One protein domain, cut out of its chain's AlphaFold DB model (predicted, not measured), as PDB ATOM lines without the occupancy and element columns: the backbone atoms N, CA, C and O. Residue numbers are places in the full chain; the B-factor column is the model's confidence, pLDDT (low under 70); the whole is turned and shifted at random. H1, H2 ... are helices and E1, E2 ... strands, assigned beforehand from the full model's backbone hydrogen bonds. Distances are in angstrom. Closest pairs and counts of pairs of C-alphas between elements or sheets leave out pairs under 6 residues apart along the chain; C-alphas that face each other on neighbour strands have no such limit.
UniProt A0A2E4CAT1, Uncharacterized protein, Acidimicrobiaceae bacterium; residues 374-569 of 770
ATOM      1  N   THR A 374     -57.806 -11.187  -3.463       94.06
ATOM      2  CA  THR A 374     -57.230 -12.372  -4.100       94.06
ATOM      3  C   THR A 374     -57.813 -12.602  -5.484       94.06
ATOM      4  O   THR A 374     -59.015 -12.466  -5.720       94.06
ATOM      5  N   LEU A 375     -56.934 -12.990  -6.401       94.94
ATOM      6  CA  LEU A 375     -57.236 -13.238  -7.803       94.94
ATOM      7  C   LEU A 375     -57.092 -14.726  -8.163       94.94
ATOM      8  O   LEU A 375     -57.278 -15.095  -9.318       94.94
ATOM      9  N   LYS A 376     -56.807 -15.596  -7.176       93.19
ATOM     10  CA  LYS A 376     -56.609 -17.046  -7.374       93.19
ATOM     11  C   LYS A 376     -57.712 -17.716  -8.217       93.19
ATOM     12  O   LYS A 376     -57.338 -18.468  -9.115       93.19
ATOM     13  N   PRO A 377     -59.022 -17.451  -8.013       92.25
ATOM     14  CA  PRO A 377     -60.066 -18.118  -8.796       92.25
ATOM     15  C   PRO A 377     -60.055 -17.755 -10.290       92.25
ATOM     16  O   PRO A 377     -60.614 -18.490 -11.091       92.25
ATOM     17  N   LEU A 378     -59.392 -16.665 -10.712       93.88
ATOM     18  CA  LEU A 378     -59.257 -16.340 -12.140       93.88
ATOM     19  C   LEU A 378     -58.349 -17.312 -12.902       93.88
ATOM     20  O   LEU A 378     -58.455 -17.403 -14.123       93.88
ATOM     21  N   LEU A 379     -57.489 -18.063 -12.205       92.56
ATOM     22  CA  LEU A 379     -56.589 -19.049 -12.815       92.56
ATOM     23  C   LEU A 379     -57.342 -20.224 -13.475       92.56
ATOM     24  O   LEU A 379     -56.742 -20.981 -14.234       92.56
ATOM     25  N   CYS A 380     -58.652 -20.371 -13.236       91.75
ATOM     26  CA  CYS A 380     -59.502 -21.323 -13.954       91.75
ATOM     27  C   CYS A 380     -60.144 -20.751 -15.237       91.75
ATOM     28  O   CYS A 380     -61.029 -21.394 -15.795       91.75
ATOM     29  N   MET A 381     -59.768 -19.541 -15.672       93.50
ATOM     30  CA  MET A 381     -60.327 -18.851 -16.851       93.50
ATOM     31  C   MET A 381     -59.271 -18.077 -17.670       93.50
ATOM     32  O   MET A 381     -59.619 -17.245 -18.510       93.50
ATOM     33  N   THR A 382     -57.972 -18.264 -17.406       93.81
ATOM     34  CA  THR A 382     -56.915 -17.419 -17.990       93.81
ATOM     35  C   THR A 382     -56.783 -17.550 -19.504       93.81
ATOM     36  O   THR A 382     -56.462 -16.556 -20.152       93.81
ATOM     37  N   ASN A 383     -57.056 -18.719 -20.090       93.56
ATOM     38  CA  ASN A 383     -57.034 -18.894 -21.540       93.56
ATOM     39  C   ASN A 383     -58.192 -18.130 -22.182       93.56
ATOM     40  O   ASN A 383     -57.932 -17.314 -23.064       93.56
ATOM     41  N   ALA A 384     -59.426 -18.285 -21.690       94.94
ATOM     42  CA  ALA A 384     -60.570 -17.531 -22.198       94.94
ATOM     43  C   ALA A 384     -60.394 -16.012 -22.057       94.94
ATOM     44  O   ALA A 384     -60.667 -15.263 -22.999       94.94
ATOM     45  N   LEU A 385     -59.869 -15.553 -20.914       95.38
ATOM     46  CA  LEU A 385     -59.499 -14.150 -20.710       95.38
ATOM     47  C   LEU A 385     -58.425 -13.701 -21.712       95.38
ATOM     48  O   LEU A 385     -58.541 -12.613 -22.271       95.38
ATOM     49  N   SER A 386     -57.422 -14.537 -21.999       95.31
ATOM     50  CA  SER A 386     -56.364 -14.212 -22.961       95.31
ATOM     51  C   SER A 386     -56.839 -14.176 -24.418       95.31
ATOM     52  O   SER A 386     -56.460 -13.256 -25.135       95.31
ATOM     53  N   SER A 387     -57.733 -15.072 -24.849       94.88
ATOM     54  CA  SER A 387     -58.376 -15.004 -26.172       94.88
ATOM     55  C   SER A 387     -59.193 -13.722 -26.345       94.88
ATOM     56  O   SER A 387     -59.151 -13.074 -27.394       94.88
ATOM     57  N   TYR A 388     -59.918 -13.313 -25.298       94.88
ATOM     58  CA  TYR A 388     -60.666 -12.058 -25.306       94.88
ATOM     59  C   TYR A 388     -59.734 -10.838 -25.347       94.88
ATOM     60  O   TYR A 388     -59.885  -9.977 -26.209       94.88
ATOM     61  N   CYS A 389     -58.720 -10.789 -24.482       95.44
ATOM     62  CA  CYS A 389     -57.731  -9.713 -24.458       95.44
ATOM     63  C   CYS A 389     -56.921  -9.595 -25.762       95.44
ATOM     64  O   CYS A 389     -56.672  -8.480 -26.204       95.44
ATOM     65  N   ALA A 390     -56.565 -10.706 -26.416       95.00
ATOM     66  CA  ALA A 390     -55.825 -10.699 -27.684       95.00
ATOM     67  C   ALA A 390     -56.599 -10.070 -28.860       95.00
ATOM     68  O   ALA A 390     -55.987  -9.712 -29.867       95.00
ATOM     69  N   THR A 391     -57.924  -9.934 -28.720       92.94
ATOM     70  CA  THR A 391     -58.836  -9.312 -29.695       92.94
ATOM     71  C   THR A 391     -59.374  -7.945 -29.241       92.94
ATOM     72  O   THR A 391     -60.175  -7.343 -29.952       92.94
ATOM     73  N   HIS A 392     -58.961  -7.454 -28.063       92.25
ATOM     74  CA  HIS A 392     -59.451  -6.215 -27.447       92.25
ATOM     75  C   HIS A 392     -58.302  -5.466 -26.740       92.25
ATOM     76  O   HIS A 392     -58.162  -5.525 -25.516       92.25
ATOM     77  N   ASP A 393     -57.494  -4.735 -27.509       90.81
ATOM     78  CA  ASP A 393     -56.257  -4.067 -27.074       90.81
ATOM     79  C   ASP A 393     -56.419  -3.231 -25.789       90.81
ATOM     80  O   ASP A 393     -55.685  -3.420 -24.814       90.81
ATOM     81  N   GLU A 394     -57.427  -2.351 -25.737       89.94
ATOM     82  CA  GLU A 394     -57.718  -1.526 -24.553       89.94
ATOM     83  C   GLU A 394     -58.052  -2.375 -23.317       89.94
ATOM     84  O   GLU A 394     -57.664  -2.037 -22.195       89.94
ATOM     85  N   ALA A 395     -58.748  -3.501 -23.501       90.62
ATOM     86  CA  ALA A 395     -59.126  -4.407 -22.420       90.62
ATOM     87  C   ALA A 395     -57.911  -5.177 -21.878       90.62
ATOM     88  O   ALA A 395     -57.818  -5.397 -20.672       90.62
ATOM     89  N   PHE A 396     -56.951  -5.540 -22.735       93.94
ATOM     90  CA  PHE A 396     -55.682  -6.130 -22.305       93.94
ATOM     91  C   PHE A 396     -54.830  -5.135 -21.513       93.94
ATOM     92  O   PHE A 396     -54.436  -5.426 -20.381       93.94
ATOM     93  N   GLN A 397     -54.590  -3.941 -22.064       92.06
ATOM     94  CA  GLN A 397     -53.750  -2.925 -21.423       92.06
ATOM     95  C   GLN A 397     -54.327  -2.457 -20.079       92.06
ATOM     96  O   GLN A 397     -53.597  -2.360 -19.091       92.06
ATOM     97  N   SER A 398     -55.641  -2.206 -20.021       90.75
ATOM     98  CA  SER A 398     -56.329  -1.776 -18.795       90.75
ATOM     99  C   SER A 398     -56.435  -2.866 -17.725       90.75
ATOM    100  O   SER A 398     -56.689  -2.536 -16.566       90.75
ATOM    101  N   PHE A 399     -56.214  -4.139 -18.073       92.56
ATOM    102  CA  PHE A 399     -56.203  -5.239 -17.110       92.56
ATOM    103  C   PHE A 399     -54.786  -5.609 -16.659       92.56
ATOM    104  O   PHE A 399     -54.517  -5.635 -15.459       92.56
ATOM    105  N   VAL A 400     -53.857  -5.850 -17.590       95.06
ATOM    106  CA  VAL A 400     -52.512  -6.350 -17.258       95.06
ATOM    107  C   VAL A 400     -51.649  -5.300 -16.568       95.06
ATOM    108  O   VAL A 400     -51.013  -5.626 -15.567       95.06
ATOM    109  N   LEU A 401     -51.638  -4.046 -17.038       94.88
ATOM    110  CA  LEU A 401     -50.758  -3.026 -16.454       94.88
ATOM    111  C   LEU A 401     -51.069  -2.776 -14.960       94.88
ATOM    112  O   LEU A 401     -50.124  -2.778 -14.168       94.88
ATOM    113  N   PRO A 402     -52.343  -2.667 -14.515       95.12
ATOM    114  CA  PRO A 402     -52.655  -2.603 -13.087       95.12
ATOM    115  C   PRO A 402     -52.406  -3.911 -12.323       95.12
ATOM    116  O   PRO A 402     -52.021  -3.851 -11.158       95.12
ATOM    117  N   LEU A 403     -52.601  -5.089 -12.938       95.56
ATOM    118  CA  LEU A 403     -52.341  -6.375 -12.272       95.56
ATOM    119  C   LEU A 403     -50.865  -6.547 -11.888       95.56
ATOM    120  O   LEU A 403     -50.578  -7.061 -10.811       95.56
ATOM    121  N   VAL A 404     -49.936  -6.112 -12.745       94.81
ATOM    122  CA  VAL A 404     -48.485  -6.253 -12.517       94.81
ATOM    123  C   VAL A 404     -48.008  -5.501 -11.269       94.81
ATOM    124  O   VAL A 404     -47.082  -5.960 -10.603       94.81
ATOM    125  N   VAL A 405     -48.650  -4.381 -10.926       92.75
ATOM    126  CA  VAL A 405     -48.321  -3.553  -9.748       92.75
ATOM    127  C   VAL A 405     -49.301  -3.734  -8.579       92.75
ATOM    128  O   VAL A 405     -49.189  -3.043  -7.568       92.75
ATOM    129  N   SER A 406     -50.281  -4.633  -8.702       93.25
ATOM    130  CA  SER A 406     -51.305  -4.827  -7.674       93.25
ATOM    131  C   SER A 406     -50.773  -5.650  -6.491       93.25
ATOM    132  O   SER A 406     -50.187  -6.715  -6.701       93.25
ATOM    133  N   PRO A 407     -51.029  -5.231  -5.235       92.31
ATOM    134  CA  PRO A 407     -50.668  -6.000  -4.043       92.31
ATOM    135  C   PRO A 407     -51.595  -7.206  -3.791       92.31
ATOM    136  O   PRO A 407     -51.377  -7.953  -2.835       92.31
ATOM    137  N   ALA A 408     -52.645  -7.399  -4.600       93.44
ATOM    138  CA  ALA A 408     -53.595  -8.494  -4.429       93.44
ATOM    139  C   ALA A 408     -52.924  -9.869  -4.590       93.44
ATOM    140  O   ALA A 408     -52.069 -10.091  -5.456       93.44
ATOM    141  N   ARG A 409     -53.343 -10.849  -3.780       93.75
ATOM    142  CA  ARG A 409     -52.769 -12.201  -3.834       93.75
ATOM    143  C   ARG A 409     -53.036 -12.818  -5.208       93.75
ATOM    144  O   ARG A 409     -54.166 -12.794  -5.689       93.75
ATOM    145  N   TYR A 410     -52.004 -13.414  -5.805       95.12
ATOM    146  CA  TYR A 410     -52.000 -13.954  -7.173       95.12
ATOM    147  C   TYR A 410     -52.112 -12.920  -8.317       95.12
ATOM    148  O   TYR A 410     -52.198 -13.342  -9.468       95.12
ATOM    149  N   ALA A 411     -52.017 -11.603  -8.077       96.12
ATOM    150  CA  ALA A 411     -52.066 -10.603  -9.157       96.12
ATOM    151  C   ALA A 411     -50.993 -10.807 -10.229       96.12
ATOM    152  O   ALA A 411     -51.320 -10.954 -11.407       96.12
ATOM    153  N   PHE A 412     -49.734 -10.949  -9.811       95.81
ATOM    154  CA  PHE A 412     -48.639 -11.288 -10.720       95.81
ATOM    155  C   PHE A 412     -48.849 -12.636 -11.430       95.81
ATOM    156  O   PHE A 412     -48.485 -12.765 -12.593       95.81
ATOM    157  N   HIS A 413     -49.465 -13.630 -10.772       96.25
ATOM    158  CA  HIS A 413     -49.714 -14.929 -11.410       96.25
ATOM    159  C   HIS A 413     -50.721 -14.793 -12.558       96.25
ATOM    160  O   HIS A 413     -50.464 -15.277 -13.657       96.25
ATOM    161  N   VAL A 414     -51.831 -14.083 -12.327       96.69
ATOM    162  CA  VAL A 414     -52.831 -13.807 -13.369       96.69
ATOM    163  C   VAL A 414     -52.229 -12.938 -14.475       96.69
ATOM    164  O   VAL A 414     -52.408 -13.266 -15.642       96.69
ATOM    165  N   ALA A 415     -51.464 -11.891 -14.139       97.19
ATOM    166  CA  ALA A 415     -50.784 -11.042 -15.123       97.19
ATOM    167  C   ALA A 415     -49.832 -11.834 -16.029       97.19
ATOM    168  O   ALA A 415     -49.850 -11.654 -17.242       97.19
ATOM    169  N   HIS A 416     -49.019 -12.714 -15.439       97.38
ATOM    170  CA  HIS A 416     -48.049 -13.541 -16.148       97.38
ATOM    171  C   HIS A 416     -48.747 -14.504 -17.120       97.38
ATOM    172  O   HIS A 416     -48.493 -14.444 -18.320       97.38
ATOM    173  N   VAL A 417     -49.684 -15.332 -16.640       96.81
ATOM    174  CA  VAL A 417     -50.387 -16.302 -17.504       96.81
ATOM    175  C   VAL A 417     -51.210 -15.584 -18.587       96.81
ATOM    176  O   VAL A 417     -51.230 -16.019 -19.738       96.81
ATOM    177  N   LEU A 418     -51.835 -14.446 -18.261       96.19
ATOM    178  CA  LEU A 418     -52.572 -13.624 -19.226       96.19
ATOM    179  C   LEU A 418     -51.648 -13.013 -20.293       96.19
ATOM    180  O   LEU A 418     -52.008 -13.010 -21.468       96.19
ATOM    181  N   PHE A 419     -50.452 -12.547 -19.916       97.44
ATOM    182  CA  PHE A 419     -49.446 -12.046 -20.855       97.44
ATOM    183  C   PHE A 419     -49.001 -13.133 -21.839       97.44
ATOM    184  O   PHE A 419     -49.073 -12.910 -23.045       97.44
ATOM    185  N   PHE A 420     -48.613 -14.321 -21.362       97.00
ATOM    186  CA  PHE A 420     -48.177 -15.413 -22.245       97.00
ATOM    187  C   PHE A 420     -49.320 -15.974 -23.100       97.00
ATOM    188  O   PHE A 420     -49.114 -16.289 -24.272       97.00
ATOM    189  N   GLY A 421     -50.543 -16.029 -22.564       95.69
ATOM    190  CA  GLY A 421     -51.736 -16.384 -23.334       95.69
ATOM    191  C   GLY A 421     -52.060 -15.386 -24.454       95.69
ATOM    192  O   GLY A 421     -52.483 -15.805 -25.533       95.69
ATOM    193  N   VAL A 422     -51.849 -14.081 -24.236       96.56
ATOM    194  CA  VAL A 422     -52.014 -13.063 -25.290       96.56
ATOM    195  C   VAL A 422     -50.839 -13.079 -26.262       96.56
ATOM    196  O   VAL A 422     -51.077 -13.012 -27.462       96.56
ATOM    197  N   TYR A 423     -49.599 -13.246 -25.793       96.50
ATOM    198  CA  TYR A 423     -48.413 -13.323 -26.652       96.50
ATOM    199  C   TYR A 423     -48.544 -14.416 -27.723       96.50
ATOM    200  O   TYR A 423     -48.286 -14.155 -28.895       96.50
ATOM    201  N   ALA A 424     -49.047 -15.598 -27.350       95.12
ATOM    202  CA  ALA A 424     -49.259 -16.720 -28.269       95.12
ATOM    203  C   ALA A 424     -50.322 -16.477 -29.365       95.12
ATOM    204  O   ALA A 424     -50.453 -17.280 -30.289       95.12
ATOM    205  N   ARG A 425     -51.101 -15.393 -29.259       94.25
ATOM    206  CA  ARG A 425     -52.201 -15.033 -30.173       94.25
ATOM    207  C   ARG A 425     -51.947 -13.718 -30.908       94.25
ATOM    208  O   ARG A 425     -52.254 -13.593 -32.087       94.25
ATOM    209  N   ASN A 426     -51.393 -12.738 -30.201       95.56
ATOM    210  CA  ASN A 426     -51.112 -11.388 -30.665       95.56
ATOM    211  C   ASN A 426     -49.792 -10.890 -30.027       95.56
ATOM    212  O   ASN A 426     -49.805 -10.136 -29.045       95.56
ATOM    213  N   PRO A 427     -48.629 -11.317 -30.559       95.06
ATOM    214  CA  PRO A 427     -47.324 -10.967 -29.998       95.06
ATOM    215  C   PRO A 427     -46.994  -9.474 -30.136       95.06
ATOM    216  O   PRO A 427     -46.205  -8.956 -29.349       95.06
ATOM    217  N   LEU A 428     -47.617  -8.760 -31.085       94.69
ATOM    218  CA  LEU A 428     -47.460  -7.309 -31.246       94.69
ATOM    219  C   LEU A 428     -48.092  -6.547 -30.071       94.69
ATOM    220  O   LEU A 428     -47.433  -5.709 -29.456       94.69
ATOM    221  N   LEU A 429     -49.333  -6.890 -29.706       95.50
ATOM    222  CA  LEU A 429     -50.032  -6.311 -28.554       95.50
ATOM    223  C   LEU A 429     -49.325  -6.639 -27.227       95.50
ATOM    224  O   LEU A 429     -49.185  -5.776 -26.359       95.50
ATOM    225  N   ALA A 430     -48.837  -7.874 -27.075       95.38
ATOM    226  CA  ALA A 430     -48.004  -8.250 -25.933       95.38
ATOM    227  C   ALA A 430     -46.681  -7.457 -25.900       95.38
ATOM    228  O   ALA A 430     -46.248  -7.030 -24.830       95.38
ATOM    229  N   GLY A 431     -46.074  -7.194 -27.063       95.12
ATOM    230  CA  GLY A 431     -44.879  -6.361 -27.206       95.12
ATOM    231  C   GLY A 431     -45.055  -4.929 -26.689       95.12
ATOM    232  O   GLY A 431     -44.212  -4.470 -25.922       95.12
ATOM    233  N   ASP A 432     -46.160  -4.248 -27.024       94.44
ATOM    234  CA  ASP A 432     -46.461  -2.901 -26.493       94.44
ATOM    235  C   ASP A 432     -46.563  -2.899 -24.960       94.44
ATOM    236  O   ASP A 432     -45.966  -2.064 -24.279       94.44
ATOM    237  N   VAL A 433     -47.260  -3.887 -24.388       94.94
ATOM    238  CA  VAL A 433     -47.375  -4.021 -22.929       94.94
ATOM    239  C   VAL A 433     -46.020  -4.312 -22.276       94.94
ATOM    240  O   VAL A 433     -45.732  -3.756 -21.215       94.94
ATOM    241  N   LEU A 434     -45.151  -5.104 -22.913       95.19
ATOM    242  CA  LEU A 434     -43.811  -5.419 -22.402       95.19
ATOM    243  C   LEU A 434     -42.904  -4.176 -22.277       95.19
ATOM    244  O   LEU A 434     -42.034  -4.144 -21.403       95.19
ATOM    245  N   LEU A 435     -43.127  -3.146 -23.106       94.00
ATOM    246  CA  LEU A 435     -42.437  -1.848 -23.036       94.00
ATOM    247  C   LEU A 435     -42.946  -0.940 -21.900       94.00
ATOM    248  O   LEU A 435     -42.303   0.059 -21.583       94.00
ATOM    249  N   ARG A 436     -44.103  -1.260 -21.306       95.06
ATOM    250  CA  ARG A 436     -44.830  -0.404 -20.349       95.06
ATOM    251  C   ARG A 436     -44.896  -0.968 -18.928       95.06
ATOM    252  O   ARG A 436     -45.311  -0.255 -18.016       95.06
ATOM    253  N   VAL A 437     -44.505  -2.226 -18.727       95.62
ATOM    254  CA  VAL A 437     -44.354  -2.845 -17.398       95.62
ATOM    255  C   VAL A 437     -43.012  -2.470 -16.743       95.62
ATOM    256  O   VAL A 437     -42.082  -2.066 -17.442       95.62
ATOM    257  N   PRO A 438     -42.871  -2.585 -15.406       96.00
ATOM    258  CA  PRO A 438     -41.609  -2.311 -14.718       96.00
ATOM    259  C   PRO A 438     -40.458  -3.194 -15.217       96.00
ATOM    260  O   PRO A 438     -40.651  -4.381 -15.476       96.00
ATOM    261  N   HIS A 439     -39.243  -2.642 -15.266       95.06
ATOM    262  CA  HIS A 439     -38.053  -3.299 -15.831       95.06
ATOM    263  C   HIS A 439     -37.760  -4.699 -15.251       95.06
ATOM    264  O   HIS A 439     -37.355  -5.603 -15.979       95.06
ATOM    265  N   GLU A 440     -37.998  -4.902 -13.953       94.56
ATOM    266  CA  GLU A 440     -37.864  -6.198 -13.268       94.56
ATOM    267  C   GLU A 440     -38.783  -7.270 -13.879       94.56
ATOM    268  O   GLU A 440     -38.366  -8.404 -14.118       94.56
ATOM    269  N   ILE A 441     -40.019  -6.881 -14.196       96.00
ATOM    270  CA  ILE A 441     -41.047  -7.725 -14.808       96.00
ATOM    271  C   ILE A 441     -40.737  -7.935 -16.292       96.00
ATOM    272  O   ILE A 441     -40.833  -9.059 -16.779       96.00
ATOM    273  N   THR A 442     -40.278  -6.890 -16.995       96.31
ATOM    274  CA  THR A 442     -39.768  -6.998 -18.369       96.31
ATOM    275  C   THR A 442     -38.646  -8.032 -18.462       96.31
ATOM    276  O   THR A 442     -38.660  -8.862 -19.369       96.31
ATOM    277  N   ALA A 443     -37.681  -8.014 -17.536       95.06
ATOM    278  CA  ALA A 443     -36.583  -8.979 -17.505       95.06
ATOM    279  C   ALA A 443     -37.090 -10.410 -17.256       95.06
ATOM    280  O   ALA A 443     -36.678 -11.342 -17.943       95.06
ATOM    281  N   GLU A 444     -38.025 -10.585 -16.322       95.81
ATOM    282  CA  GLU A 444     -38.576 -11.897 -15.978       95.81
ATOM    283  C   GLU A 444     -39.417 -12.519 -17.106       95.81
ATOM    284  O   GLU A 444     -39.293 -13.710 -17.420       95.81
ATOM    285  N   TRP A 445     -40.250 -11.709 -17.763       97.12
ATOM    286  CA  TRP A 445     -41.011 -12.144 -18.931       97.12
ATOM    287  C   TRP A 445     -40.097 -12.389 -20.138       97.12
ATOM    288  O   TRP A 445     -40.326 -13.357 -20.855       97.12
ATOM    289  N   LYS A 446     -39.008 -11.624 -20.321       95.75
ATOM    290  CA  LYS A 446     -37.987 -11.915 -21.348       95.75
ATOM    291  C   LYS A 446     -37.311 -13.276 -21.147       95.75
ATOM    292  O   LYS A 446     -37.279 -14.046 -22.100       95.75
ATOM    293  N   ARG A 447     -36.857 -13.621 -19.930       95.88
ATOM    294  CA  ARG A 447     -36.306 -14.969 -19.636       95.88
ATOM    295  C   ARG A 447     -37.293 -16.072 -20.003       95.88
ATOM    296  O   ARG A 447     -36.935 -17.068 -20.623       95.88
ATOM    297  N   THR A 448     -38.557 -15.867 -19.637       96.56
ATOM    298  CA  THR A 448     -39.640 -16.828 -19.877       96.56
ATOM    299  C   THR A 448     -39.970 -16.964 -21.371       96.56
ATOM    300  O   THR A 448     -40.147 -18.082 -21.851       96.56
ATOM    301  N   LEU A 449     -39.959 -15.861 -22.133       95.06
ATOM    302  CA  LEU A 449     -40.069 -15.873 -23.597       95.06
ATOM    303  C   LEU A 449     -38.911 -16.650 -24.239       95.06
ATOM    304  O   LEU A 449     -39.155 -17.555 -25.036       95.06
ATOM    305  N   LEU A 450     -37.664 -16.351 -23.861       94.38
ATOM    306  CA  LEU A 450     -36.477 -17.036 -24.385       94.38
ATOM    307  C   LEU A 450     -36.487 -18.535 -24.055       94.38
ATOM    308  O   LEU A 450     -36.184 -19.342 -24.931       94.38
ATOM    309  N   PHE A 451     -36.944 -18.924 -22.860       94.69
ATOM    310  CA  PHE A 451     -37.204 -20.327 -22.531       94.69
ATOM    311  C   PHE A 451     -38.239 -20.951 -23.483       94.69
ATOM    312  O   PHE A 451     -37.961 -21.987 -24.085       94.69
ATOM    313  N   THR A 452     -39.410 -20.331 -23.684       94.00
ATOM    314  CA  THR A 452     -40.438 -20.890 -24.589       94.00
ATOM    315  C   THR A 452     -39.967 -21.012 -26.034       94.00
ATOM    316  O   THR A 452     -40.224 -22.032 -26.672       94.00
ATOM    317  N   LEU A 453     -39.213 -20.027 -26.526       92.19
ATOM    318  CA  LEU A 453     -38.595 -20.059 -27.847       92.19
ATOM    319  C   LEU A 453     -37.557 -21.186 -27.934       92.19
ATOM    320  O   LEU A 453     -37.587 -21.984 -28.869       92.19
ATOM    321  N   ARG A 454     -36.695 -21.348 -26.921       92.12
ATOM    322  CA  ARG A 454     -35.735 -22.458 -26.869       92.12
ATOM    323  C   ARG A 454     -36.439 -23.818 -26.877       92.12
ATOM    324  O   ARG A 454     -36.001 -24.706 -27.600       92.12
ATOM    325  N   MET A 455     -37.564 -23.977 -26.183       92.06
ATOM    326  CA  MET A 455     -38.371 -25.204 -26.255       92.06
ATOM    327  C   MET A 455     -38.951 -25.423 -27.661       92.06
ATOM    328  O   MET A 455     -38.870 -26.532 -28.183       92.06
ATOM    329  N   GLN A 456     -39.468 -24.372 -28.305       92.00
ATOM    330  CA  GLN A 456     -39.973 -24.424 -29.682       92.00
ATOM    331  C   GLN A 456     -38.883 -24.849 -30.686       92.00
ATOM    332  O   GLN A 456     -39.136 -25.702 -31.542       92.00
ATOM    333  N   SER A 457     -37.656 -24.325 -30.543       90.50
ATOM    334  CA  SER A 457     -36.533 -24.630 -31.446       90.50
ATOM    335  C   SER A 457     -36.198 -26.120 -31.544       90.50
ATOM    336  O   SER A 457     -35.829 -26.595 -32.618       90.50
ATOM    337  N   LEU A 458     -36.416 -26.878 -30.462       88.75
ATOM    338  CA  LEU A 458     -36.160 -28.321 -30.399       88.75
ATOM    339  C   LEU A 458     -37.082 -29.133 -31.325       88.75
ATOM    340  O   LEU A 458     -36.780 -30.284 -31.622       88.75
ATOM    341  N   VAL A 459     -38.197 -28.549 -31.784       87.56
ATOM    342  CA  VAL A 459     -39.179 -29.205 -32.668       87.56
ATOM    343  C   VAL A 459     -39.238 -28.560 -34.055       87.56
ATOM    344  O   VAL A 459     -39.567 -29.218 -35.046       87.56
ATOM    345  N   THR A 460     -38.925 -27.267 -34.168       85.56
ATOM    346  CA  THR A 460     -38.838 -26.603 -35.475       85.56
ATOM    347  C   THR A 460     -37.512 -26.863 -36.185       85.56
ATOM    348  O   THR A 460     -37.493 -26.800 -37.413       85.56
ATOM    349  N   GLY A 461     -36.438 -27.165 -35.445       79.38
ATOM    350  CA  GLY A 461     -35.070 -27.221 -35.969       79.38
ATOM    351  C   GLY A 461     -34.468 -25.835 -36.233       79.38
ATOM    352  O   GLY A 461     -33.475 -25.725 -36.944       79.38
ATOM    353  N   SER A 462     -35.087 -24.771 -35.713       79.81
ATOM    354  CA  SER A 462     -34.611 -23.393 -35.875       79.81
ATOM    355  C   SER A 462     -33.416 -23.120 -34.963       79.81
ATOM    356  O   SER A 462     -33.474 -23.420 -33.774       79.81
ATOM    357  N   GLU A 463     -32.365 -22.478 -35.467       72.06
ATOM    358  CA  GLU A 463     -31.269 -22.021 -34.610       72.06
ATOM    359  C   GLU A 463     -31.710 -20.807 -33.783       72.06
ATOM    360  O   GLU A 463     -31.791 -19.685 -34.279       72.06
ATOM    361  N   ILE A 464     -32.011 -21.040 -32.505       69.44
ATOM    362  CA  ILE A 464     -32.227 -19.973 -31.526       69.44
ATOM    363  C   ILE A 464     -30.982 -19.868 -30.654       69.44
ATOM    364  O   ILE A 464     -30.768 -20.667 -29.733       69.44
ATOM    365  N   PHE A 465     -30.172 -18.866 -30.989       62.81
ATOM    366  CA  PHE A 465     -29.023 -18.397 -30.225       62.81
ATOM    367  C   PHE A 465     -29.523 -17.622 -29.001       62.81
ATOM    368  O   PHE A 465     -29.650 -16.403 -29.033       62.81
ATOM    369  N   ALA A 466     -29.870 -18.368 -27.955       71.81
ATOM    370  CA  ALA A 466     -30.080 -17.845 -26.613       71.81
ATOM    371  C   ALA A 466     -29.193 -18.651 -25.663       71.81
ATOM    372  O   ALA A 466     -29.386 -19.868 -25.516       71.81
ATOM    373  N   ASP A 467     -28.214 -17.991 -25.053       81.75
ATOM    374  CA  ASP A 467     -27.329 -18.624 -24.081       81.75
ATOM    375  C   ASP A 467     -28.128 -19.072 -22.855       81.75
ATOM    376  O   ASP A 467     -29.171 -18.510 -22.511       81.75
ATOM    377  N   LYS A 468     -27.633 -20.102 -22.157       85.06
ATOM    378  CA  LYS A 468     -28.300 -20.637 -20.959       85.06
ATOM    379  C   LYS A 468     -28.583 -19.548 -19.918       85.06
ATOM    380  O   LYS A 468     -29.669 -19.521 -19.351       85.06
ATOM    381  N   SER A 469     -27.651 -18.616 -19.741       88.44
ATOM    382  CA  SER A 469     -27.759 -17.453 -18.849       88.44
ATOM    383  C   SER A 469     -28.936 -16.515 -19.161       88.44
ATOM    384  O   SER A 469     -29.363 -15.761 -18.286       88.44
ATOM    385  N   GLU A 470     -29.482 -16.541 -20.380       88.94
ATOM    386  CA  GLU A 470     -30.582 -15.664 -20.793       88.94
ATOM    387  C   GLU A 470     -31.971 -16.222 -20.450       88.94
ATOM    388  O   GLU A 470     -32.931 -15.456 -20.336       88.94
ATOM    389  N   TRP A 471     -32.095 -17.542 -20.268       91.38
ATOM    390  CA  TRP A 471     -33.361 -18.222 -19.962       91.38
ATOM    391  C   TRP A 471     -33.331 -19.078 -18.687       91.38
ATOM    392  O   TRP A 471     -34.385 -19.522 -18.229       91.38
ATOM    393  N   GLU A 472     -32.169 -19.303 -18.070       90.50
ATOM    394  CA  GLU A 472     -32.084 -20.022 -16.798       90.50
ATOM    395  C   GLU A 472     -32.883 -19.322 -15.688       90.50
ATOM    396  O   GLU A 472     -33.007 -18.097 -15.621       90.50
ATOM    397  N   ASN A 473     -33.448 -20.127 -14.790       93.44
ATOM    398  CA  ASN A 473     -34.360 -19.696 -13.730       93.44
ATOM    399  C   ASN A 473     -35.642 -18.987 -14.219       93.44
ATOM    400  O   ASN A 473     -36.350 -18.404 -13.389       93.44
ATOM    401  N   ALA A 474     -35.983 -19.074 -15.516       96.25
ATOM    402  CA  ALA A 474     -37.263 -18.627 -16.066       96.25
ATOM    403  C   ALA A 474     -38.461 -19.216 -15.305       96.25
ATOM    404  O   ALA A 474     -38.405 -20.330 -14.782       96.25
ATOM    405  N   LEU A 475     -39.566 -18.473 -15.269       97.00
ATOM    406  CA  LEU A 475     -40.844 -18.964 -14.756       97.00
ATOM    407  C   LEU A 475     -41.481 -19.931 -15.764       97.00
ATOM    408  O   LEU A 475     -41.208 -19.842 -16.960       97.00
ATOM    409  N   LEU A 476     -42.366 -20.830 -15.317       95.31
ATOM    410  CA  LEU A 476     -43.238 -21.533 -16.262       95.31
ATOM    411  C   LEU A 476     -44.385 -20.608 -16.714       95.31
ATOM    412  O   LEU A 476     -45.131 -20.138 -15.856       95.31
ATOM    413  N   PRO A 477     -44.605 -20.421 -18.032       94.56
ATOM    414  CA  PRO A 477     -45.635 -19.519 -18.567       94.56
ATOM    415  C   PRO A 477     -47.055 -19.738 -18.020       94.56
ATOM    416  O   PRO A 477     -47.811 -18.788 -17.832       94.56
ATOM    417  N   HIS A 478     -47.411 -21.002 -17.763       92.75
ATOM    418  CA  HIS A 478     -48.722 -21.419 -17.258       92.75
ATOM    419  C   HIS A 478     -48.752 -21.633 -15.732       92.75
ATOM    420  O   HIS A 478     -49.823 -21.868 -15.175       92.75
ATOM    421  N   ASP A 479     -47.597 -21.589 -15.058       93.81
ATOM    422  CA  ASP A 479     -47.473 -21.698 -13.599       93.81
ATOM    423  C   ASP A 479     -46.249 -20.907 -13.087       93.81
ATOM    424  O   ASP A 479     -45.179 -21.472 -12.828       93.81
ATOM    425  N   PRO A 480     -46.392 -19.588 -12.867       95.12
ATOM    426  CA  PRO A 480     -45.332 -18.759 -12.302       95.12
ATOM    427  C   PRO A 480     -45.025 -19.063 -10.821       95.12
ATOM    428  O   PRO A 480     -44.237 -18.340 -10.215       95.12
ATOM    429  N   GLY A 481     -45.594 -20.122 -10.228       94.88
ATOM    430  CA  GLY A 481     -45.136 -20.721  -8.972       94.88
ATOM    431  C   GLY A 481     -43.915 -21.642  -9.136       94.88
ATOM    432  O   GLY A 481     -43.286 -22.014  -8.140       94.88
ATOM    433  N   VAL A 482     -43.523 -21.975 -10.370       95.94
ATOM    434  CA  VAL A 482     -42.403 -22.872 -10.699       95.94
ATOM    435  C   VAL A 482     -41.349 -22.146 -11.536       95.94
ATOM    436  O   VAL A 482     -41.678 -21.335 -12.400       95.94
ATOM    437  N   ARG A 483     -40.070 -22.447 -11.281       96.88
ATOM    438  CA  ARG A 483     -38.925 -22.011 -12.095       96.88
ATOM    439  C   ARG A 483     -38.262 -23.184 -12.800       96.88
ATOM    440  O   ARG A 483     -38.137 -24.251 -12.205       96.88
ATOM    441  N   VAL A 484     -37.788 -22.970 -14.021       95.88
ATOM    442  CA  VAL A 484     -36.955 -23.913 -14.779       95.88
ATOM    443  C   VAL A 484     -35.491 -23.554 -14.565       95.88
ATOM    444  O   VAL A 484     -35.072 -22.452 -14.891       95.88
ATOM    445  N   GLN A 485     -34.711 -24.472 -14.002       94.00
ATOM    446  CA  GLN A 485     -33.275 -24.291 -13.788       94.00
ATOM    447  C   GLN A 485     -32.448 -24.757 -14.987       94.00
ATOM    448  O   GLN A 485     -31.438 -24.135 -15.298       94.00
ATOM    449  N   ASP A 486     -32.848 -25.854 -15.638       93.25
ATOM    450  CA  ASP A 486     -32.052 -26.467 -16.704       93.25
ATOM    451  C   ASP A 486     -32.878 -27.340 -17.654       93.25
ATOM    452  O   ASP A 486     -33.940 -27.835 -17.268       93.25
ATOM    453  N   ILE A 487     -32.345 -27.585 -18.852       93.75
ATOM    454  CA  ILE A 487     -32.860 -28.543 -19.841       93.75
ATOM    455  C   ILE A 487     -31.882 -29.720 -19.919       93.75
ATOM    456  O   ILE A 487     -30.692 -29.534 -20.169       93.75
ATOM    457  N   LEU A 488     -32.374 -30.944 -19.733       93.94
ATOM    458  CA  LEU A 488     -31.561 -32.161 -19.756       93.94
ATOM    459  C   LEU A 488     -31.432 -32.676 -21.199       93.94
ATOM    460  O   LEU A 488     -32.128 -33.611 -21.595       93.94
ATOM    461  N   PHE A 489     -30.564 -32.035 -21.989       90.00
ATOM    462  CA  PHE A 489     -30.419 -32.292 -23.429       90.00
ATOM    463  C   PHE A 489     -30.169 -33.772 -23.775       90.00
ATOM    464  O   PHE A 489     -30.812 -34.290 -24.684       90.00
ATOM    465  N   ASP A 490     -29.334 -34.472 -23.003       91.38
ATOM    466  CA  ASP A 490     -29.007 -35.895 -23.221       91.38
ATOM    467  C   ASP A 490     -30.198 -36.850 -23.006       91.38
ATOM    468  O   ASP A 490     -30.157 -38.009 -23.416       91.38
ATOM    469  N   ALA A 491     -31.265 -36.378 -22.351       92.19
ATOM    470  CA  ALA A 491     -32.478 -37.141 -22.056       92.19
ATOM    471  C   ALA A 491     -33.676 -36.745 -22.947       92.19
ATOM    472  O   ALA A 491     -34.798 -37.215 -22.724       92.19
ATOM    473  N   ILE A 492     -33.465 -35.882 -23.947       93.06
ATOM    474  CA  ILE A 492     -34.491 -35.521 -24.931       93.06
ATOM    475  C   ILE A 492     -34.832 -36.743 -25.792       93.06
ATOM    476  O   ILE A 492     -33.956 -37.463 -26.264       93.06
ATOM    477  N   SER A 493     -36.124 -36.976 -26.028       92.38
ATOM    478  CA  SER A 493     -36.599 -38.089 -26.861       92.38
ATOM    479  C   SER A 493     -37.773 -37.683 -27.747       92.38
ATOM    480  O   SER A 493     -38.591 -36.845 -27.377       92.38
ATOM    481  N   VAL A 494     -37.874 -38.276 -28.938       88.38
ATOM    482  CA  VAL A 494     -38.972 -38.016 -29.885       88.38
ATOM    483  C   VAL A 494     -40.014 -39.124 -29.757       88.38
ATOM    484  O   VAL A 494     -39.677 -40.306 -29.796       88.38
ATOM    485  N   LYS A 495     -41.292 -38.764 -29.607       81.75
ATOM    486  CA  LYS A 495     -42.380 -39.743 -29.504       81.75
ATOM    487  C   LYS A 495     -42.730 -40.305 -30.888       81.75
ATOM    488  O   LYS A 495     -42.891 -39.553 -31.846       81.75
ATOM    489  N   GLY A 496     -42.940 -41.620 -30.964       68.50
ATOM    490  CA  GLY A 496     -43.539 -42.275 -32.130       68.50
ATOM    491  C   GLY A 496     -45.009 -41.872 -32.311       68.50
ATOM    492  O   GLY A 496     -45.905 -42.463 -31.699       68.50
ATOM    493  N   SER A 497     -45.244 -40.844 -33.125       68.56
ATOM    494  CA  SER A 497     -46.544 -40.451 -33.681       68.56
ATOM    495  C   SER A 497     -46.343 -39.668 -34.982       68.56
ATOM    496  O   SER A 497     -45.241 -39.193 -35.263       68.56
ATOM    497  N   SER A 498     -47.418 -39.477 -35.748       66.00
ATOM    498  CA  SER A 498     -47.433 -38.695 -36.995       66.00
ATOM    499  C   SER A 498     -46.860 -37.276 -36.841       66.00
ATOM    500  O   SER A 498     -46.129 -36.808 -37.711       66.00
ATOM    501  N   THR A 499     -47.144 -36.612 -35.717       72.38
ATOM    502  CA  THR A 499     -46.688 -35.247 -35.398       72.38
ATOM    503  C   THR A 499     -45.291 -35.171 -34.766       72.38
ATOM    504  O   THR A 499     -44.786 -34.067 -34.569       72.38
ATOM    505  N   LYS A 500     -44.662 -36.317 -34.452       83.88
ATOM    506  CA  LYS A 500     -43.309 -36.453 -33.866       83.88
ATOM    507  C   LYS A 500     -42.984 -35.433 -32.747       83.88
ATOM    508  O   LYS A 500     -41.955 -34.760 -32.820       83.88
ATOM    509  N   PRO A 501     -43.835 -35.287 -31.709       89.19
ATOM    510  CA  PRO A 501     -43.604 -34.333 -30.632       89.19
ATOM    511  C   PRO A 501     -42.414 -34.760 -29.767       89.19
ATOM    512  O   PRO A 501     -42.129 -35.953 -29.603       89.19
ATOM    513  N   VAL A 502     -41.734 -33.775 -29.189       93.69
ATOM    514  CA  VAL A 502     -40.474 -33.968 -28.465       93.69
ATOM    515  C   VAL A 502     -40.724 -33.924 -26.963       93.69
ATOM    516  O   VAL A 502     -41.348 -32.996 -26.452       93.69
ATOM    517  N   ILE A 503     -40.237 -34.933 -26.250       94.56
ATOM    518  CA  ILE A 503     -40.211 -34.991 -24.792       94.56
ATOM    519  C   ILE A 503     -38.905 -34.348 -24.330       94.56
ATOM    520  O   ILE A 503     -37.820 -34.830 -24.653       94.56
ATOM    521  N   VAL A 504     -39.027 -33.273 -23.559       95.56
ATOM    522  CA  VAL A 504     -37.919 -32.466 -23.046       95.56
ATOM    523  C   VAL A 504     -37.964 -32.488 -21.515       95.56
ATOM    524  O   VAL A 504     -38.853 -31.869 -20.922       95.56
ATOM    525  N   PRO A 505     -37.064 -33.231 -20.849       96.12
ATOM    526  CA  PRO A 505     -36.947 -33.214 -19.395       96.12
ATOM    527  C   PRO A 505     -36.210 -31.957 -18.925       96.12
ATOM    528  O   PRO A 505     -35.130 -31.641 -19.421       96.12
ATOM    529  N   CYS A 506     -36.765 -31.265 -17.934       95.50
ATOM    530  CA  CYS A 506     -36.170 -30.070 -17.343       95.50
ATOM    531  C   CYS A 506     -36.056 -30.206 -15.823       95.50
ATOM    532  O   CYS A 506     -36.935 -30.774 -15.173       95.50
ATOM    533  N   THR A 507     -35.013 -29.622 -15.237       96.69
ATOM    534  CA  THR A 507     -34.913 -29.459 -13.780       96.69
ATOM    535  C   THR A 507     -35.727 -28.238 -13.370       96.69
ATOM    536  O   THR A 507     -35.482 -27.135 -13.857       96.69
ATOM    537  N   CYS A 508     -36.686 -28.414 -12.465       96.19
ATOM    538  CA  CYS A 508     -37.595 -27.374 -11.996       96.19
ATOM    539  C   CYS A 508     -37.530 -27.201 -10.474       96.19
ATOM    540  O   CYS A 508     -37.275 -28.156  -9.744       96.19
ATOM    541  N   VAL A 509     -37.817 -25.991  -9.988       96.69
ATOM    542  CA  VAL A 509     -37.953 -25.667  -8.559       96.69
ATOM    543  C   VAL A 509     -39.310 -25.034  -8.300       96.69
ATOM    544  O   VAL A 509     -39.655 -24.004  -8.881       96.69
ATOM    545  N   ASN A 510     -40.064 -25.614  -7.370       95.25
ATOM    546  CA  ASN A 510     -41.283 -25.000  -6.857       95.25
ATOM    547  C   ASN A 510     -40.919 -23.892  -5.850       95.25
ATOM    548  O   ASN A 510     -40.240 -24.148  -4.854       95.25
ATOM    549  N   GLN A 511     -41.366 -22.659  -6.093       92.38
ATOM    550  CA  GLN A 511     -40.919 -21.484  -5.331       92.38
ATOM    551  C   GLN A 511     -41.404 -21.489  -3.874       92.38
ATOM    552  O   GLN A 511     -40.661 -21.068  -2.985       92.38
ATOM    553  N   SER A 512     -42.604 -22.017  -3.621       91.12
ATOM    554  CA  SER A 512     -43.211 -22.091  -2.285       91.12
ATOM    555  C   SER A 512     -42.548 -23.136  -1.386       91.12
ATOM    556  O   SER A 512     -42.369 -22.904  -0.196       91.12
ATOM    557  N   THR A 513     -42.182 -24.296  -1.942       93.81
ATOM    558  CA  THR A 513     -41.604 -25.422  -1.182       93.81
ATOM    559  C   THR A 513     -40.080 -25.501  -1.256       93.81
ATOM    560  O   THR A 513     -39.487 -26.275  -0.508       93.81
ATOM    561  N   ARG A 514     -39.447 -24.741  -2.164       93.00
ATOM    562  CA  ARG A 514     -38.007 -24.785  -2.488       93.00
ATOM    563  C   ARG A 514     -37.489 -26.174  -2.898       93.00
ATOM    564  O   ARG A 514     -36.285 -26.405  -2.881       93.00
ATOM    565  N   ARG A 515     -38.377 -27.096  -3.288       94.62
ATOM    566  CA  ARG A 515     -38.010 -28.447  -3.739       94.62
ATOM    567  C   ARG A 515     -37.678 -28.453  -5.229       94.62
ATOM    568  O   ARG A 515     -38.493 -27.994  -6.034       94.62
ATOM    569  N   SER A 516     -36.521 -29.016  -5.571       95.06
ATOM    570  CA  SER A 516     -36.139 -29.356  -6.945       95.06
ATOM    571  C   SER A 516     -36.745 -30.696  -7.371       95.06
ATOM    572  O   SER A 516     -36.836 -31.622  -6.564       95.06
ATOM    573  N   TYR A 517     -37.142 -30.813  -8.635       95.25
ATOM    574  CA  TYR A 517     -37.654 -32.038  -9.254       95.25
ATOM    575  C   TYR A 517     -37.437 -32.001 -10.772       95.25
ATOM    576  O   TYR A 517     -37.212 -30.935 -11.340       95.25
ATOM    577  N   VAL A 518     -37.515 -33.153 -11.442       95.38
ATOM    578  CA  VAL A 518     -37.495 -33.212 -12.913       95.38
ATOM    579  C   VAL A 518     -38.929 -33.181 -13.434       95.38
ATOM    580  O   VAL A 518     -39.752 -34.008 -13.039       95.38
ATOM    581  N   GLN A 519     -39.218 -32.240 -14.330       95.06
ATOM    582  CA  GLN A 519     -40.483 -32.128 -15.044       95.06
ATOM    583  C   GLN A 519     -40.255 -32.431 -16.524       95.06
ATOM    584  O   GLN A 519     -39.485 -31.745 -17.190       95.06
ATOM    585  N   CYS A 520     -40.951 -33.433 -17.060       95.12
ATOM    586  CA  CYS A 520     -40.967 -33.671 -18.500       95.12
ATOM    587  C   CYS A 520     -42.027 -32.792 -19.164       95.12
ATOM    588  O   CYS A 520     -43.178 -32.756 -18.719       95.12
ATOM    589  N   PHE A 521     -41.658 -32.124 -20.249       95.69
ATOM    590  CA  PHE A 521     -42.587 -31.412 -21.112       95.69
ATOM    591  C   PHE A 521     -42.687 -32.104 -22.465       95.69
ATOM    592  O   PHE A 521     -41.685 -32.542 -23.018       95.69
ATOM    593  N   LEU A 522     -43.895 -32.175 -23.012       94.81
ATOM    594  CA  LEU A 522     -44.148 -32.564 -24.389       94.81
ATOM    595  C   LEU A 522     -44.287 -31.286 -25.221       94.81
ATOM    596  O   LEU A 522     -45.246 -30.534 -25.039       94.81
ATOM    597  N   VAL A 523     -43.335 -31.037 -26.113       94.88
ATOM    598  CA  VAL A 523     -43.380 -29.924 -27.065       94.88
ATOM    599  C   VAL A 523     -44.017 -30.417 -28.366       94.88
ATOM    600  O   VAL A 523     -43.550 -31.382 -28.979       94.88
ATOM    601  N   LYS A 524     -45.105 -29.764 -28.778       93.19
ATOM    602  CA  LYS A 524     -45.894 -30.074 -29.978       93.19
ATOM    603  C   LYS A 524     -45.628 -29.043 -31.085       93.19
ATOM    604  O   LYS A 524     -45.563 -27.847 -30.805       93.19
ATOM    605  N   LYS A 525     -45.548 -29.503 -32.344       91.50
ATOM    606  CA  LYS A 525     -45.535 -28.672 -33.575       91.50
ATOM    607  C   LYS A 525     -46.932 -28.566 -34.202       91.50
ATOM    608  O   LYS A 525     -47.108 -28.675 -35.411       91.50
ATOM    609  N   GLU A 526     -47.928 -28.458 -33.338       89.31
ATOM    610  CA  GLU A 526     -49.336 -28.291 -33.674       89.31
ATOM    611  C   GLU A 526     -49.984 -27.389 -32.615       89.31
ATOM    612  O   GLU A 526     -49.430 -27.194 -31.526       89.31
ATOM    613  N   SER A 527     -51.152 -26.831 -32.931       90.00
ATOM    614  CA  SER A 527     -51.890 -25.983 -31.996       90.00
ATOM    615  C   SER A 527     -52.321 -26.762 -30.753       90.00
ATOM    616  O   SER A 527     -52.902 -27.841 -30.862       90.00
ATOM    617  N   VAL A 528     -52.100 -26.187 -29.568       92.94
ATOM    618  CA  VAL A 528     -52.550 -26.755 -28.283       92.94
ATOM    619  C   VAL A 528     -53.688 -25.952 -27.642       92.94
ATOM    620  O   VAL A 528     -54.012 -26.173 -26.476       92.94
ATOM    621  N   PHE A 529     -54.318 -25.018 -28.373       91.69
ATOM    622  CA  PHE A 529     -55.440 -24.227 -27.842       91.69
ATOM    623  C   PHE A 529     -56.612 -25.116 -27.400       91.69
ATOM    624  O   PHE A 529     -57.195 -24.878 -26.344       91.69
ATOM    625  N   ALA A 530     -56.917 -26.182 -28.148       90.69
ATOM    626  CA  ALA A 530     -57.959 -27.137 -27.780       90.69
ATOM    627  C   ALA A 530     -57.638 -27.868 -26.460       90.69
ATOM    628  O   ALA A 530     -58.459 -27.854 -25.543       90.69
ATOM    629  N   ASP A 531     -56.423 -28.415 -26.309       93.56
ATOM    630  CA  ASP A 531     -55.946 -28.996 -25.044       93.56
ATOM    631  C   ASP A 531     -56.009 -27.992 -23.884       93.56
ATOM    632  O   ASP A 531     -56.520 -28.321 -22.812       93.56
ATOM    633  N   ALA A 532     -55.543 -26.755 -24.096       93.19
ATOM    634  CA  ALA A 532     -55.564 -25.703 -23.082       93.19
ATOM    635  C   ALA A 532     -56.992 -25.404 -22.608       93.19
ATOM    636  O   ALA A 532     -57.242 -25.357 -21.401       93.19
ATOM    637  N   MET A 533     -57.942 -25.288 -23.542       92.25
ATOM    638  CA  MET A 533     -59.342 -25.035 -23.212       92.25
ATOM    639  C   MET A 533     -60.026 -26.222 -22.529       92.25
ATOM    640  O   MET A 533     -60.836 -25.998 -21.630       92.25
ATOM    641  N   VAL A 534     -59.695 -27.474 -22.863       91.94
ATOM    642  CA  VAL A 534     -60.237 -28.639 -22.132       91.94
ATOM    643  C   VAL A 534     -59.692 -28.703 -20.701       91.94
ATOM    644  O   VAL A 534     -60.464 -28.933 -19.766       91.94
ATOM    645  N   GLN A 535     -58.397 -28.439 -20.494       92.88
ATOM    646  CA  GLN A 535     -57.821 -28.356 -19.146       92.88
ATOM    647  C   GLN A 535     -58.415 -27.192 -18.340       92.88
ATOM    648  O   GLN A 535     -58.696 -27.342 -17.150       92.88
ATOM    649  N   GLU A 536     -58.658 -26.046 -18.980       92.19
ATOM    650  CA  GLU A 536     -59.363 -24.917 -18.374       92.19
ATOM    651  C   GLU A 536     -60.797 -25.277 -17.982       92.19
ATOM    652  O   GLU A 536     -61.199 -25.021 -16.849       92.19
ATOM    653  N   CYS A 537     -61.542 -25.961 -18.855       89.25
ATOM    654  CA  CYS A 537     -62.894 -26.422 -18.554       89.25
ATOM    655  C   CYS A 537     -62.946 -27.326 -17.321       89.25
ATOM    656  O   CYS A 537     -63.861 -27.182 -16.516       89.25
ATOM    657  N   MET A 538     -61.975 -28.226 -17.134       88.94
ATOM    658  CA  MET A 538     -61.925 -29.062 -15.929       88.94
ATOM    659  C   MET A 538     -61.697 -28.230 -14.662       88.94
ATOM    660  O   MET A 538     -62.439 -28.396 -13.696       88.94
ATOM    661  N   ARG A 539     -60.758 -27.272 -14.687       89.62
ATOM    662  CA  ARG A 539     -60.527 -26.351 -13.556       89.62
ATOM    663  C   ARG A 539     -61.762 -25.508 -13.252       89.62
ATOM    664  O   ARG A 539     -62.169 -25.420 -12.100       89.62
ATOM    665  N   PHE A 540     -62.375 -24.927 -14.281       87.94
ATOM    666  CA  PHE A 540     -63.580 -24.112 -14.156       87.94
ATOM    667  C   PHE A 540     -64.750 -24.917 -13.576       87.94
ATOM    668  O   PHE A 540     -65.413 -24.458 -12.649       87.94
ATOM    669  N   LEU A 541     -64.977 -26.141 -14.071       84.00
ATOM    670  CA  LEU A 541     -65.990 -27.042 -13.524       84.00
ATOM    671  C   LEU A 541     -65.688 -27.427 -12.068       84.00
ATOM    672  O   LEU A 541     -66.626 -27.493 -11.277       84.00
ATOM    673  N   GLY A 542     -64.423 -27.630 -11.695       84.69
ATOM    674  CA  GLY A 542     -64.006 -27.839 -10.305       84.69
ATOM    675  C   GLY A 542     -64.380 -26.661  -9.398       84.69
ATOM    676  O   GLY A 542     -65.119 -26.844  -8.433       84.69
ATOM    677  N   GLU A 543     -63.961 -25.445  -9.758       83.75
ATOM    678  CA  GLU A 543     -64.223 -24.218  -8.983       83.75
ATOM    679  C   GLU A 543     -65.729 -23.926  -8.821       83.75
ATOM    680  O   GLU A 543     -66.179 -23.616  -7.719       83.75
ATOM    681  N   ILE A 544     -66.549 -24.067  -9.875       76.81
ATOM    682  CA  ILE A 544     -68.001 -23.796  -9.772       76.81
ATOM    683  C   ILE A 544     -68.810 -24.934  -9.135       76.81
ATOM    684  O   ILE A 544     -69.965 -24.714  -8.768       76.81
ATOM    685  N   SER A 545     -68.257 -26.150  -9.046       71.38
ATOM    686  CA  SER A 545     -68.952 -27.310  -8.463       71.38
ATOM    687  C   SER A 545     -68.545 -27.630  -7.026       71.38
ATOM    688  O   SER A 545     -69.195 -28.485  -6.430       71.38
ATOM    689  N   MET A 546     -67.551 -26.925  -6.471       57.97
ATOM    690  CA  MET A 546     -67.205 -26.884  -5.041       57.97
ATOM    691  C   MET A 546     -67.173 -28.260  -4.372       57.97
ATOM    692  O   MET A 546     -68.129 -28.677  -3.718       57.97
ATOM    693  N   ASP A 547     -66.070 -28.976  -4.582       61.41
ATOM    694  CA  ASP A 547     -65.792 -30.319  -4.047       61.41
ATOM    695  C   ASP A 547     -66.756 -31.431  -4.513       61.41
ATOM    696  O   ASP A 547     -66.531 -32.611  -4.243       61.41
ATOM    697  N   ALA A 548     -67.804 -31.105  -5.279       67.44
ATOM    698  CA  ALA A 548     -68.713 -32.092  -5.856       67.44
ATOM    699  C   ALA A 548     -68.197 -32.714  -7.171       67.44
ATOM    700  O   ALA A 548     -68.854 -33.605  -7.725       67.44
ATOM    701  N   MET A 549     -67.046 -32.254  -7.676       78.25
ATOM    702  CA  MET A 549     -66.260 -32.944  -8.698       78.25
ATOM    703  C   MET A 549     -65.247 -33.877  -8.008       78.25
ATOM    704  O   MET A 549     -64.453 -33.394  -7.204       78.25
ATOM    705  N   PRO A 550     -65.252 -35.194  -8.298       83.31
ATOM    706  CA  PRO A 550     -64.301 -36.131  -7.711       83.31
ATOM    707  C   PRO A 550     -62.831 -35.817  -8.021       83.31
ATOM    708  O   PRO A 550     -62.525 -35.019  -8.911       83.31
ATOM    709  N   GLU A 551     -61.926 -36.512  -7.324       80.88
ATOM    710  CA  GLU A 551     -60.485 -36.440  -7.574       80.88
ATOM    711  C   GLU A 551     -60.179 -36.696  -9.059       80.88
ATOM    712  O   GLU A 551     -60.554 -37.721  -9.638       80.88
ATOM    713  N   HIS A 552     -59.506 -35.732  -9.680       84.81
ATOM    714  CA  HIS A 552     -59.147 -35.751 -11.089       84.81
ATOM    715  C   HIS A 552     -57.803 -35.056 -11.292       84.81
ATOM    716  O   HIS A 552     -57.379 -34.219 -10.495       84.81
ATOM    717  N   VAL A 553     -57.127 -35.415 -12.378       86.19
ATOM    718  CA  VAL A 553     -55.815 -34.872 -12.727       86.19
ATOM    719  C   VAL A 553     -55.999 -33.843 -13.836       86.19
ATOM    720  O   VAL A 553     -56.596 -34.149 -14.865       86.19
ATOM    721  N   THR A 554     -55.465 -32.636 -13.644       90.94
ATOM    722  CA  THR A 554     -55.277 -31.661 -14.731       90.94
ATOM    723  C   THR A 554     -53.787 -31.473 -14.991       90.94
ATOM    724  O   THR A 554     -52.961 -31.729 -14.114       90.94
ATOM    725  N   TYR A 555     -53.434 -31.026 -16.192       92.75
ATOM    726  CA  TYR A 555     -52.052 -30.762 -16.583       92.75
ATOM    727  C   TYR A 555     -51.881 -29.362 -17.175       92.75
ATOM    728  O   TYR A 555     -52.819 -28.757 -17.704       92.75
ATOM    729  N   GLY A 556     -50.673 -28.818 -17.037       92.88
ATOM    730  CA  GLY A 556     -50.302 -27.539 -17.635       92.88
ATOM    731  C   GLY A 556     -50.278 -27.633 -19.157       92.88
ATOM    732  O   GLY A 556     -49.733 -28.587 -19.711       92.88
ATOM    733  N   VAL A 557     -50.871 -26.648 -19.826       94.94
ATOM    734  CA  VAL A 557     -50.798 -26.474 -21.279       94.94
ATOM    735  C   VAL A 557     -50.518 -25.006 -21.536       94.94
ATOM    736  O   VAL A 557     -51.230 -24.149 -21.016       94.94
ATOM    737  N   GLN A 558     -49.489 -24.729 -22.326       93.00
ATOM    738  CA  GLN A 558     -49.143 -23.393 -22.782       93.00
ATOM    739  C   GLN A 558     -49.043 -23.394 -24.312       93.00
ATOM    740  O   GLN A 558     -48.103 -23.980 -24.851       93.00
ATOM    741  N   PRO A 559     -49.948 -22.707 -25.023       94.44
ATOM    742  CA  PRO A 559     -49.702 -22.293 -26.399       94.44
ATOM    743  C   PRO A 559     -48.478 -21.369 -26.452       94.44
ATOM    744  O   PRO A 559     -48.382 -20.439 -25.650       94.44
ATOM    745  N   ILE A 560     -47.536 -21.633 -27.358       94.12
ATOM    746  CA  ILE A 560     -46.376 -20.755 -27.603       94.12
ATOM    747  C   ILE A 560     -46.729 -19.775 -28.725       94.12
ATOM    748  O   ILE A 560     -46.512 -18.575 -28.594       94.12
ATOM    749  N   ASP A 561     -47.341 -20.298 -29.785       92.44
ATOM    750  CA  ASP A 561     -47.972 -19.555 -30.871       92.44
ATOM    751  C   ASP A 561     -49.184 -20.347 -31.403       92.44
ATOM    752  O   ASP A 561     -49.629 -21.322 -30.791       92.44
ATOM    753  N   ALA A 562     -49.725 -19.951 -32.558       90.19
ATOM    754  CA  ALA A 562     -50.861 -20.632 -33.176       90.19
ATOM    755  C   ALA A 562     -50.593 -22.103 -33.565       90.19
ATOM    756  O   ALA A 562     -51.543 -22.881 -33.666       90.19
ATOM    757  N   ASN A 563     -49.329 -22.485 -33.776       91.06
ATOM    758  CA  ASN A 563     -48.915 -23.750 -34.392       91.06
ATOM    759  C   ASN A 563     -48.006 -24.601 -33.493       91.06
ATOM    760  O   ASN A 563     -47.471 -25.610 -33.951       91.06
ATOM    761  N   SER A 564     -47.783 -24.204 -32.242       92.81
ATOM    762  CA  SER A 564     -46.893 -24.914 -31.331       92.81
ATOM    763  C   SER A 564     -47.225 -24.664 -29.865       92.81
ATOM    764  O   SER A 564     -47.810 -23.647 -29.482       92.81
ATOM    765  N   GLY A 565     -46.833 -25.606 -29.011       94.81
ATOM    766  CA  GLY A 565     -47.138 -25.512 -27.594       94.81
ATOM    767  C   GLY A 565     -46.416 -26.513 -26.712       94.81
ATOM    768  O   GLY A 565     -45.806 -27.478 -27.171       94.81
ATOM    769  N   LEU A 566     -46.516 -26.249 -25.416       95.12
ATOM    770  CA  LEU A 566     -45.877 -26.972 -24.330       95.12
ATOM    771  C   LEU A 566     -46.951 -27.642 -23.466       95.12
ATOM    772  O   LEU A 566     -47.847 -26.966 -22.958       95.12
ATOM    773  N   ILE A 567     -46.843 -28.952 -23.257       95.50
ATOM    774  CA  ILE A 567     -47.728 -29.719 -22.373       95.50
ATOM    775  C   ILE A 567     -46.904 -30.328 -21.238       95.50
ATOM    776  O   ILE A 567     -45.930 -31.042 -21.466       95.50
ATOM    777  N   THR A 568     -47.308 -30.076 -19.999       94.88
ATOM    778  CA  THR A 568     -46.668 -30.617 -18.797       94.88
ATOM    779  C   THR A 568     -47.051 -32.085 -18.625       94.88
ATOM    780  O   THR A 568     -48.210 -32.403 -18.365       94.88
ATOM    781  N   MET A 569     -46.096 -33.007 -18.769       92.81
ATOM    782  CA  MET A 569     -46.379 -34.439 -18.641       92.81
ATOM    783  C   MET A 569     -46.522 -34.841 -17.171       92.81
ATOM    784  O   MET A 569     -45.636 -34.585 -16.356       92.81
TER     785      MET A 569
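AT A GLANCE: This is residues 374 to 569 of the 770 residues of an uncharacterized protein of Acidimicrobiaceae bacterium (UniProt A0A2E4CAT1). What is the shape? A curled, antiparallel sheet, in the order E1, E2, E3, E5, E4, wraps round one long helix, H6, like part of a barrel. H4, clustered with H1, H2, H3 and H5, packs on both edge strands, E1 and E4, while H8 covers E4 on the opposite face from H6. What is printed? The printed part has 196 residues with eight named helices and five named strands, in the order H1 to H7, E1 to E3, H8, E4, E5, of mixed class, helices and strands. It is compact, with a radius of gyration of the C-alphas of 16.4 A, and spans 43 by 42 by 35 A.

IN THESE COORDINATES: Where are the strands? E1 is residues 479 to 487, E2 502 to 510, 23.4 A long, E3 516 to 524, 25.0 A, E4 557 to 561, and E5 564 to 568, ending at C-alpha 568 (-46.668, -30.617, -18.797). E1 bends by 74 degrees at residue 482. Where are the helices? H6 is residues 439 to 460, 30.5 A long, H8 529 to 545, 23.8 A, and H4 411 to 423, 18.1 A. H1 is residues 376 to 380, beginning at C-alpha 376 (-56.609, -17.046, -7.374), H2 382 to 390, H3 393 to 404, H5 427 to 434, and H7 468 to 471.

HOW THE PARTS SIT: How do the strands pair? E1, E2 and E3 form a meander of two hairpins, each strand the antiparallel neighbour of the one before, with N 485 and O 507 at 2.8 A and N 504 and O 521 at 2.8 A. E5 pairs with E3, N 522 and O 567 at 2.8 A, and forms a hairpin with E4, N 558 and O 566 at 2.8 A. What is on the sheet? The sheet curls round H6, with the C-alphas of Met 455 and Val 523 6.9 A apart. H8 is on the opposite face, at a height of 9.0 A over the sheet, which gives three layers, helices on both faces; H7 only grazes the sheet. How do the helices meet? H4, the hub, touches H2, with the C-alphas of Ser 386 and Val 422 5.1 A apart, and also H3 and H5; it only just touches H1, with 3 pairs of C-alphas within 8 A. In H2, H4, H5 and H8 every O i to N i+4 pair is within hydrogen-bond range, against 7 of 8 in H3, 16 of 18 in H6 and 0 of 1 in H1, where 2 of 2 O i to N i+3 pairs are; H7 is too short.

THE WHOLE: How far does it reach? The two C-alphas farthest apart are those of Phe 465 and Ala 548, at 48.5 A. Are there cuts or long links? The printed part has no cut, and the links E1 to E2 and H8 to E4 are long. Where is confidence low? The pLDDT is under 70 at residues 464 to 465, 496 to 498 and 546 to 548.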